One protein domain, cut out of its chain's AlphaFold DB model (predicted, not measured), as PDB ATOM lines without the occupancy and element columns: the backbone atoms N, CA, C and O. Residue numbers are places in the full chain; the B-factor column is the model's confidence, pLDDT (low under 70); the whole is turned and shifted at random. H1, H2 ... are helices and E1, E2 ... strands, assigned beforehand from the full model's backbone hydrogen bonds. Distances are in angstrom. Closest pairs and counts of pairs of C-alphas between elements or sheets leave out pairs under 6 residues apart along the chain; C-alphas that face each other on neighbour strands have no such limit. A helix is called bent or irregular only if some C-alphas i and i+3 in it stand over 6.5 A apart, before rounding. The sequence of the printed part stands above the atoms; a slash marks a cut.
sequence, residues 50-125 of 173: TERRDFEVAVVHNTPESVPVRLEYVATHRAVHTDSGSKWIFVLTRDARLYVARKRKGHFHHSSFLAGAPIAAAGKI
ATOM      1  N   THR A  50      -3.047  15.244-158.807       93.56
ATOM      2  CA  THR A  50      -3.219  16.364-159.738       93.56
ATOM      3  C   THR A  50      -2.052  17.340-159.649       93.56
ATOM      4  O   THR A  50      -1.485  17.714-160.667       93.56
ATOM      5  N   GLU A  51      -1.648  17.692-158.429       93.69
ATOM      6  CA  GLU A  51      -0.493  18.551-158.147       93.69
ATOM      7  C   GLU A  51       0.837  17.957-158.633       93.69
ATOM      8  O   GLU A  51       1.746  18.686-159.022       93.69
ATOM      9  N   ARG A  52       0.968  16.627-158.602       95.38
ATOM     10  CA  ARG A  52       2.183  15.920-159.029       95.38
ATOM     11  C   ARG A  52       2.274  15.704-160.537       95.38
ATOM     12  O   ARG A  52       3.351  15.372-161.029       95.38
ATOM     13  N   ARG A  53       1.158  15.847-161.254       94.94
ATOM     14  CA  ARG A  53       1.009  15.439-162.656       94.94
ATOM     15  C   ARG A  53       2.049  16.080-163.576       94.94
ATOM     16  O   ARG A  53       2.556  15.414-164.472       94.94
ATOM     17  N   ASP A  54       2.403  17.335-163.314       95.31
ATOM     18  CA  ASP A  54       3.377  18.083-164.117       95.31
ATOM     19  C   ASP A  54       4.806  17.540-164.001       95.31
ATOM     20  O   ASP A  54       5.634  17.782-164.877       95.31
ATOM     21  N   PHE A  55       5.094  16.779-162.945       97.12
ATOM     22  CA  PHE A  55       6.402  16.179-162.713       97.12
ATOM     23  C   PHE A  55       6.469  14.702-163.094       97.12
ATOM     24  O   PHE A  55       7.552  14.119-163.060       97.12
ATOM     25  N   GLU A  56       5.330  14.074-163.377       97.88
ATOM     26  CA  GLU A  56       5.274  12.653-163.696       97.88
ATOM     27  C   GLU A  56       5.854  12.402-165.083       97.88
ATOM     28  O   GLU A  56       5.569  13.135-166.032       97.88
ATOM     29  N   VAL A  57       6.666  11.359-165.199       96.19
ATOM     30  CA  VAL A  57       7.379  10.993-166.418       96.19
ATOM     31  C   VAL A  57       7.063   9.551-166.778       96.19
ATOM     32  O   VAL A  57       7.125   8.659-165.932       96.19
ATOM     33  N   ALA A  58       6.777   9.324-168.056       93.44
ATOM     34  CA  ALA A  58       6.591   8.003-168.629       93.44
ATOM     35  C   ALA A  58       7.753   7.639-169.561       93.44
ATOM     36  O   ALA A  58       8.353   8.501-170.211       93.44
ATOM     37  N   VAL A  59       8.042   6.340-169.641       90.31
ATOM     38  CA  VAL A  59       8.912   5.779-170.676       90.31
ATOM     39  C   VAL A  59       8.078   5.588-171.939       90.31
ATOM     40  O   VAL A  59       7.063   4.896-171.919       90.31
ATOM     41  N   VAL A  60       8.507   6.204-173.035       88.12
ATOM     42  CA  VAL A  60       7.853   6.116-174.339       88.12
ATOM     43  C   VAL A  60       8.684   5.232-175.257       88.12
ATOM     44  O   VAL A  60       9.858   5.507-175.525       88.12
ATOM     45  N   HIS A  61       8.048   4.165-175.735       82.81
ATOM     46  CA  HIS A  61       8.602   3.217-176.693       82.81
ATOM     47  C   HIS A  61       8.076   3.556-178.089       82.81
ATOM     48  O   HIS A  61       6.867   3.676-178.276       82.81
ATOM     49  N   ASN A  62       8.965   3.698-179.075       70.50
ATOM     50  CA  ASN A  62       8.536   3.910-180.463       70.50
ATOM     51  C   ASN A  62       8.051   2.597-181.124       70.50
ATOM     52  O   ASN A  62       7.182   2.643-181.987       70.50
ATOM     53  N   THR A  63       8.563   1.435-180.691       72.44
ATOM     54  CA  THR A  63       8.135   0.063-181.045       72.44
ATOM     55  C   THR A  63       8.483  -0.895-179.883       72.44
ATOM     56  O   THR A  63       9.300  -0.521-179.036       72.44
ATOM     57  N   PRO A  64       7.906  -2.116-179.810       64.12
ATOM     58  CA  PRO A  64       8.203  -3.090-178.751       64.12
ATOM     59  C   PRO A  64       9.691  -3.465-178.653       64.12
ATOM     60  O   PRO A  64      10.191  -3.659-177.547       64.12
ATOM     61  N   GLU A  65      10.416  -3.491-179.777       68.94
ATOM     62  CA  GLU A  65      11.873  -3.689-179.812       68.94
ATOM     63  C   GLU A  65      12.690  -2.380-179.893       68.94
ATOM     64  O   GLU A  65      13.914  -2.430-180.019       68.94
ATOM     65  N   SER A  66      12.058  -1.198-179.841       60.69
ATOM     66  CA  SER A  66      12.767   0.074-180.024       60.69
ATOM     67  C   SER A  66      13.654   0.424-178.838       60.69
ATOM     68  O   SER A  66      13.190   0.877-177.789       60.69
ATOM     69  N   VAL A  67      14.950   0.357-179.100       66.00
ATOM     70  CA  VAL A  67      15.961   1.236-178.524       66.00
ATOM     71  C   VAL A  67      16.290   2.281-179.602       66.00
ATOM     72  O   VAL A  67      16.468   1.903-180.761       66.00
ATOM     73  N   PRO A  68      16.359   3.583-179.274       72.38
ATOM     74  CA  PRO A  68      16.309   4.155-177.931       72.38
ATOM     75  C   PRO A  68      14.894   4.492-177.419       72.38
ATOM     76  O   PRO A  68      14.015   4.897-178.184       72.38
ATOM     77  N   VAL A  69      14.693   4.387-176.100       83.75
ATOM     78  CA  VAL A  69      13.472   4.847-175.412       83.75
ATOM     79  C   VAL A  69      13.534   6.347-175.141       83.75
ATOM     80  O   VAL A  69      14.614   6.928-175.049       83.75
ATOM     81  N   ARG A  70      12.389   7.007-174.969       86.44
ATOM     82  CA  ARG A  70      12.339   8.399-174.497       86.44
ATOM     83  C   ARG A  70      11.690   8.487-173.126       86.44
ATOM     84  O   ARG A  70      10.902   7.632-172.745       86.44
ATOM     85  N   LEU A  71      12.037   9.539-172.396       91.00
ATOM     86  CA  LEU A  71      11.333   9.957-171.192       91.00
ATOM     87  C   LEU A  71      10.515  11.189-171.549       91.00
ATOM     88  O   LEU A  71      11.082  12.154-172.061       91.00
ATOM     89  N   GLU A  72       9.214  11.162-171.292       93.19
ATOM     90  CA  GLU A  72       8.306  12.271-171.590       93.19
ATOM     91  C   GLU A  72       7.451  12.598-170.367       93.19
ATOM     92  O   GLU A  72       7.001  11.699-169.654       93.19
ATOM     93  N   TYR A  73       7.228  13.888-170.111       96.00
ATOM     94  CA  TYR A  73       6.320  14.317-169.049       96.00
ATOM     95  C   TYR A  73       4.886  13.920-169.392       96.00
ATOM     96  O   TYR A  73       4.390  14.270-170.460       96.00
ATOM     97  N   VAL A  74       4.189  13.265-168.467       95.12
ATOM     98  CA  VAL A  74       2.815  12.777-168.670       95.12
ATOM     99  C   VAL A  74       1.846  13.924-168.951       95.12
ATOM    100  O   VAL A  74       0.944  13.779-169.771       95.12
ATOM    101  N   ALA A  75       2.020  15.072-168.292       95.50
ATOM    102  CA  ALA A  75       1.137  16.220-168.481       95.50
ATOM    103  C   ALA A  75       1.291  16.887-169.856       95.50
ATOM    104  O   ALA A  75       0.301  17.325-170.437       95.50
ATOM    105  N   THR A  76       2.523  16.997-170.363       95.31
ATOM    106  CA  THR A  76       2.837  17.849-171.526       95.31
ATOM    107  C   THR A  76       3.286  17.078-172.761       95.31
ATOM    108  O   THR A  76       3.417  17.679-173.824       95.31
ATOM    109  N   HIS A  77       3.573  15.780-172.629       93.44
ATOM    110  CA  HIS A  77       4.210  14.935-173.647       93.44
ATOM    111  C   HIS A  77       5.542  15.487-174.179       93.44
ATOM    112  O   HIS A  77       6.035  15.082-175.229       93.44
ATOM    113  N   ARG A  78       6.161  16.434-173.462       92.38
ATOM    114  CA  ARG A  78       7.477  16.954-173.828       92.38
ATOM    115  C   ARG A  78       8.549  15.991-173.348       92.38
ATOM    116  O   ARG A  78       8.500  15.525-172.208       92.38
ATOM    117  N   ALA A  79       9.548  15.766-174.197       91.38
ATOM    118  CA  ALA A  79      10.735  15.018-173.821       91.38
ATOM    119  C   ALA A  79      11.418  15.664-172.606       91.38
ATOM    120  O   ALA A  79      11.622  16.880-172.557       91.38
ATOM    121  N   VAL A  80      11.779  14.836-171.631       92.44
ATOM    122  CA  VAL A  80      12.574  15.250-170.479       92.44
ATOM    123  C   VAL A  80      13.971  15.600-170.976       92.44
ATOM    124  O   VAL A  80      14.623  14.802-171.648       92.44
ATOM    125  N   HIS A  81      14.426  16.801-170.634       91.75
ATOM    126  CA  HIS A  81      15.774  17.277-170.892       91.75
ATOM    127  C   HIS A  81      16.288  17.975-169.635       91.75
ATOM    128  O   HIS A  81      15.670  18.933-169.168       91.75
ATOM    129  N   THR A  82      17.413  17.516-169.095       91.75
ATOM    130  CA  THR A  82      18.097  18.153-167.966       91.75
ATOM    131  C   THR A  82      19.223  19.034-168.480       91.75
ATOM    132  O   THR A  82      20.071  18.571-169.242       91.75
ATOM    133  N   ASP A  83      19.267  20.286-168.049       89.88
ATOM    134  CA  ASP A  83      20.414  21.156-168.285       89.88
ATOM    135  C   ASP A  83      21.602  20.796-167.371       89.88
ATOM    136  O   ASP A  83      21.426  20.290-166.261       89.88
ATOM    137  N   SER A  84      22.821  21.069-167.841       82.31
ATOM    138  CA  SER A  84      24.070  20.787-167.118       82.31
ATOM    139  C   SER A  84      24.339  21.738-165.947       82.31
ATOM    140  O   SER A  84      25.140  21.411-165.078       82.31
ATOM    141  N   GLY A  85      23.664  22.890-165.901       85.25
ATOM    142  CA  GLY A  85      23.815  23.912-164.860       85.25
ATOM    143  C   GLY A  85      22.867  23.735-163.674       85.25
ATOM    144  O   GLY A  85      22.717  24.643-162.860       85.25
ATOM    145  N   SER A  86      22.183  22.595-163.563       89.44
ATOM    146  CA  SER A  86      21.173  22.386-162.531       89.44
ATOM    147  C   SER A  86      21.235  21.002-161.917       89.44
ATOM    148  O   SER A  86      21.514  19.997-162.565       89.44
ATOM    149  N   LYS A  87      20.884  20.927-160.632       91.94
ATOM    150  CA  LYS A  87      20.696  19.648-159.946       91.94
ATOM    151  C   LYS A  87      19.295  19.133-160.253       91.94
ATOM    152  O   LYS A  87      18.319  19.673-159.742       91.94
ATOM    153  N   TRP A  88      19.199  18.076-161.043       95.25
ATOM    154  CA  TRP A  88      17.943  17.386-161.325       95.25
ATOM    155  C   TRP A  88      17.783  16.170-160.421       95.25
ATOM    156  O   TRP A  88      18.750  15.468-160.118       95.25
ATOM    157  N   ILE A  89      16.562  15.952-159.941       96.62
ATOM    158  CA  ILE A  89      16.232  14.887-158.997       96.62
ATOM    159  C   ILE A  89      15.071  14.054-159.509       96.62
ATOM    160  O   ILE A  89      14.192  14.561-160.207       96.62
ATOM    161  N   PHE A  90      15.065  12.785-159.113       96.94
ATOM    162  CA  PHE A  90      13.954  11.883-159.373       96.94
ATOM    163  C   PHE A  90      13.477  11.186-158.101       96.94
ATOM    164  O   PHE A  90      14.260  10.955-157.173       96.94
ATOM    165  N   VAL A  91      12.199  10.816-158.100       97.69
ATOM    166  CA  VAL A  91      11.586   9.907-157.131       97.69
ATOM    167  C   VAL A  91      10.822   8.831-157.891       97.69
ATOM    168  O   VAL A  91       9.993   9.143-158.739       97.69
ATOM    169  N   LEU A  92      11.092   7.571-157.562       97.19
ATOM    170  CA  LEU A  92      10.333   6.415-158.015       97.19
ATOM    171  C   LEU A  92       9.485   5.898-156.854       97.19
ATOM    172  O   LEU A  92       9.999   5.542-155.787       97.19
ATOM    173  N   THR A  93       8.180   5.862-157.067       96.31
ATOM    174  CA  THR A  93       7.203   5.337-156.106       96.31
ATOM    175  C   THR A  93       7.148   3.807-156.109       96.31
ATOM    176  O   THR A  93       7.737   3.140-156.960       96.31
ATOM    177  N   ARG A  94       6.431   3.225-155.139       95.88
ATOM    178  CA  ARG A  94       6.226   1.767-155.049       95.88
ATOM    179  C   ARG A  94       5.267   1.222-156.111       95.88
ATOM    180  O   ARG A  94       5.348   0.045-156.434       95.88
ATOM    181  N   ASP A  95       4.398   2.069-156.645       94.56
ATOM    182  CA  ASP A  95       3.496   1.820-157.771       94.56
ATOM    183  C   ASP A  95       4.142   2.151-159.129       94.56
ATOM    184  O   ASP A  95       3.454   2.269-160.136       94.56
ATOM    185  N   ALA A  96       5.476   2.260-159.166       94.25
ATOM    186  CA  ALA A  96       6.279   2.455-160.374       94.25
ATOM    187  C   ALA A  96       6.007   3.761-161.146       94.25
ATOM    188  O   ALA A  96       6.382   3.883-162.311       94.25
ATOM    189  N   ARG A  97       5.439   4.778-160.489       95.75
ATOM    190  CA  ARG A  97       5.353   6.146-161.020       95.75
ATOM    191  C   ARG A  97       6.665   6.880-160.778       95.75
ATOM    192  O   ARG A  97       7.144   6.939-159.639       95.75
ATOM    193  N   LEU A  98       7.234   7.430-161.847       96.81
ATOM    194  CA  LEU A  98       8.484   8.180-161.833       96.81
ATOM    195  C   LEU A  98       8.186   9.678-161.889       96.81
ATOM    196  O   LEU A  98       7.489  10.142-162.785       96.81
ATOM    197  N   TYR A  99       8.770  10.436-160.966       98.00
ATOM    198  CA  TYR A  99       8.713  11.892-160.965       98.00
ATOM    199  C   TYR A  99      10.098  12.481-161.153       98.00
ATOM    200  O   TYR A  99      11.053  12.008-160.533       98.00
ATOM    201  N   VAL A 100      10.203  13.527-161.969       97.31
ATOM    202  CA  VAL A 100      11.458  14.227-162.257       97.31
ATOM    203  C   VAL A 100      11.239  15.731-162.164       97.31
ATOM    204  O   VAL A 100      10.252  16.259-162.666       97.31
ATOM    205  N   ALA A 101      12.169  16.434-161.520       96.56
ATOM    206  CA  ALA A 101      12.156  17.891-161.459       96.56
ATOM    207  C   ALA A 101      13.553  18.457-161.197       96.56
ATOM    208  O   ALA A 101      14.436  17.790-160.644       96.56
ATOM    209  N   ARG A 102      13.731  19.738-161.525       95.94
ATOM    210  CA  ARG A 102      14.882  20.519-161.072       95.94
ATOM    211  C   ARG A 102      14.767  20.756-159.565       95.94
ATOM    212  O   ARG A 102      13.766  21.278-159.077       95.94
ATOM    213  N   LYS A 103      15.810  20.401-158.818       94.88
ATOM    214  CA  LYS A 103      15.922  20.699-157.390       94.88
ATOM    215  C   LYS A 103      16.050  22.209-157.197       94.88
ATOM    216  O   LYS A 103      16.879  22.845-157.845       94.88
ATOM    217  N   ARG A 104      15.294  22.762-156.248       94.12
ATOM    218  CA  ARG A 104      15.385  24.169-155.834       94.12
ATOM    219  C   ARG A 104      15.752  24.210-154.358       94.12
ATOM    220  O   ARG A 104      14.985  23.748-153.515       94.12
ATOM    221  N   LYS A 105      16.952  24.693-154.033       89.69
ATOM    222  CA  LYS A 105      17.429  24.775-152.643       89.69
ATOM    223  C   LYS A 105      16.419  25.576-151.809       89.69
ATOM    224  O   LYS A 105      15.815  26.509-152.310       89.69
ATOM    225  N   GLY A 106      16.140  25.128-150.585       88.81
ATOM    226  CA  GLY A 106      15.124  25.747-149.718       88.81
ATOM    227  C   GLY A 106      13.654  25.529-150.118       88.81
ATOM    228  O   GLY A 106      12.805  25.598-149.242       88.81
ATOM    229  N   HIS A 107      13.344  25.174-151.372       91.50
ATOM    230  CA  HIS A 107      11.960  25.166-151.873       91.50
ATOM    231  C   HIS A 107      11.460  23.819-152.409       91.50
ATOM    232  O   HIS A 107      10.277  23.518-152.264       91.50
ATOM    233  N   PHE A 108      12.317  23.007-153.032       94.44
ATOM    234  CA  PHE A 108      11.919  21.754-153.679       94.44
ATOM    235  C   PHE A 108      13.012  20.682-153.562       94.44
ATOM    236  O   PHE A 108      14.128  20.853-154.064       94.44
ATOM    237  N   HIS A 109      12.669  19.547-152.949       95.19
ATOM    238  CA  HIS A 109      13.549  18.393-152.708       95.19
ATOM    239  C   HIS A 109      12.845  17.072-153.054       95.19
ATOM    240  O   HIS A 109      11.694  17.067-153.469       95.19
ATOM    241  N   HIS A 110      13.503  15.924-152.854       95.44
ATOM    242  CA  HIS A 110      12.884  14.605-153.073       95.44
ATOM    243  C   HIS A 110      11.587  14.418-152.278       95.44
ATOM    244  O   HIS A 110      10.598  13.923-152.808       95.44
ATOM    245  N   SER A 111      11.566  14.864-151.019       94.38
ATOM    246  CA  SER A 111      10.375  14.789-150.168       94.38
ATOM    247  C   SER A 111       9.218  15.656-150.670       94.38
ATOM    248  O   SER A 111       8.072  15.361-150.334       94.38
ATOM    249  N   SER A 112       9.493  16.680-151.490       96.00
ATOM    250  CA  SER A 112       8.477  17.571-152.054       96.00
ATOM    251  C   SER A 112       7.467  16.819-152.903       96.00
ATOM    252  O   SER A 112       6.277  17.088-152.771       96.00
ATOM    253  N   PHE A 113       7.909  15.849-153.713       96.50
ATOM    254  CA  PHE A 113       7.020  15.122-154.621       96.50
ATOM    255  C   PHE A 113       5.857  14.459-153.886       96.50
ATOM    256  O   PHE A 113       4.732  14.565-154.341       96.50
ATOM    257  N   LEU A 114       6.112  13.803-152.751       94.94
ATOM    258  CA  LEU A 114       5.134  12.923-152.098       94.94
ATOM    259  C   LEU A 114       4.806  13.326-150.658       94.94
ATOM    260  O   LEU A 114       4.266  12.517-149.907       94.94
ATOM    261  N   ALA A 115       5.181  14.536-150.239       92.75
ATOM    262  CA  ALA A 115       5.011  15.006-148.862       92.75
ATOM    263  C   ALA A 115       5.571  14.025-147.804       92.75
ATOM    264  O   ALA A 115       4.996  13.847-146.733       92.75
ATOM    265  N   GLY A 116       6.695  13.370-148.120       89.62
ATOM    266  CA  GLY A 116       7.341  12.388-147.241       89.62
ATOM    267  C   GLY A 116       6.752  10.971-147.270       89.62
ATOM    268  O   GLY A 116       7.148  10.152-146.442       89.62
ATOM    269  N   ALA A 117       5.843  10.650-148.198       92.44
ATOM    270  CA  ALA A 117       5.345   9.282-148.342       92.44
ATOM    271  C   ALA A 117       6.456   8.290-148.769       92.44
ATOM    272  O   ALA A 117       7.467   8.704-149.347       92.44
ATOM    273  N   PRO A 118       6.283   6.975-148.513       94.56
ATOM    274  CA  PRO A 118       7.273   5.956-148.857       94.56
ATOM    275  C   PRO A 118       7.587   5.882-150.356       94.56
ATOM    276  O   PRO A 118       6.695   5.976-151.198       94.56
ATOM    277  N   ILE A 119       8.854   5.621-150.682       96.25
ATOM    278  CA  ILE A 119       9.368   5.530-152.057       96.25
ATOM    279  C   ILE A 119      10.113   4.216-152.284       96.25
ATOM    280  O   ILE A 119      10.588   3.600-151.332       96.25
ATOM    281  N   ALA A 120      10.232   3.805-153.545       96.25
ATOM    282  CA  ALA A 120      11.086   2.688-153.943       96.25
ATOM    283  C   ALA A 120      12.538   3.144-154.147       96.25
ATOM    284  O   ALA A 120      13.465   2.476-153.697       96.25
ATOM    285  N   ALA A 121      12.738   4.294-154.797       94.62
ATOM    286  CA  ALA A 121      14.062   4.860-155.034       94.62
ATOM    287  C   ALA A 121      14.008   6.383-155.205       94.62
ATOM    288  O   ALA A 121      12.979   6.958-155.558       94.62
ATOM    289  N   ALA A 122      15.143   7.037-154.983       94.56
ATOM    290  CA  ALA A 122      15.342   8.453-155.254       94.56
ATOM    291  C   ALA A 122      16.807   8.716-155.593       94.56
ATOM    292  O   ALA A 122      17.701   8.005-155.129       94.56
ATOM    293  N   GLY A 123      17.064   9.772-156.358       92.50
ATOM    294  CA  GLY A 123      18.433  10.134-156.703       92.50
ATOM    295  C   GLY A 123      18.542  11.395-157.543       92.50
ATOM    296  O   GLY A 123      17.593  12.178-157.639       92.50
ATOM    297  N   LYS A 124      19.732  11.601-158.109       92.38
ATOM    298  CA  LYS A 124      19.977  12.580-159.172       92.38
ATOM    299  C   LYS A 124      19.739  11.906-160.525       92.38
ATOM    300  O   LYS A 124      19.954  10.702-160.637       92.38
ATOM    301  N   ILE A 125      19.324  12.667-161.530       89.88
ATOM    302  CA  ILE A 125      19.133  12.155-162.893       89.88
ATOM    303  C   ILE A 125      19.682  13.153-163.913       89.88
ATOM    304  O   ILE A 125      19.574  14.357-163.703       89.88
TER     305      ILE A 125
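AT A GLANCE: This is residues 50 to 125 of the 173 residues of an uncharacterized protein of Pythium insidiosum (UniProt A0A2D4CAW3). Look for one twisted and curled sheet of five short strands, with two short helices, H1 and H2, over one of its faces. At one end of the sheet the hairpin of E1 and E2 reaches out along the longest axis towards Glu 65, and a long loop, residues 74 to 87, leads from E2 to E3. The 76 printed residues run H1, E1, E2, E3, E4, H2, E5; the sheet's order is E2, E1, E4, E3, E5, antiparallel throughout. The class is mixed, helices and strands, though under half of the residues, 34 of 76, are in named elements. The whole is compact, with a radius of gyration of the C-alphas of 12.9 A and spans of 41 by 30 by 21 A.

IN THESE COORDINATES: Find C-alpha 50 at (-3.219, 16.364, -159.738), where H1, residues 50 to 55, begins; it is irregular, with C-alphas 51 and 54 7.1 A apart. E1 follows over residues 56 to 60, 12.8 A long, then E2 over 70 to 73. Go on to C-alpha 88 at (17.943, 17.386, -161.325), where E3, residues 88 to 92, starts its 13.8 A; E4, residues 98 to 102, is 13.9 A long. H2 is residues 110 to 114, 8.0 A long, and E5, residues 121 to 124, ends at C-alpha 124, (19.977, 12.580, -159.172).

HOW THE PARTS SIT: Start at edge strand E2, in a hairpin with E1, and find N 60 and O 70 2.8 A apart. E1's pairing is staggered: its residues 57 to 60 pair with E2, and 56 to 57 with E4, where N 57 and O 98 are 2.8 A apart. E4 forms a hairpin with E3, with N 91 and O 99 at 2.9 A. E3's other neighbour is edge strand E5, antiparallel to it, with N 92 and O 121 at 2.8 A. E4, H2 and E5 make a split strand-helix-strand unit, two strands running the same way with E3 between them, and its crossover is right-handed. H1 and H2 are on the same face of the sheet. H1 stands up from it at a height of 9.5 A; its closest C-alpha pair with E4 is Phe 55 and Tyr 99, 5.2 A. H2 has a height of 8.5 A; its closest C-alpha pair with E3 is His 110 and Val 91, 6.3 A. O i to N i+4 pairs within hydrogen-bond range number 0 of 2 in H1 and 0 of 1 in H2; O i to N i+3 pairs, 2 of 3 and 2 of 2.

THE WHOLE: The two C-alphas farthest apart, those of Glu 65 and Gly 106, are 42.2 A from each other. The printed part has no cut, and the link from E2 to E3 is long, with 14 residues. The model's mean pLDDT over the printed part is 91.0; look for values under 70 at residues 64 to 67.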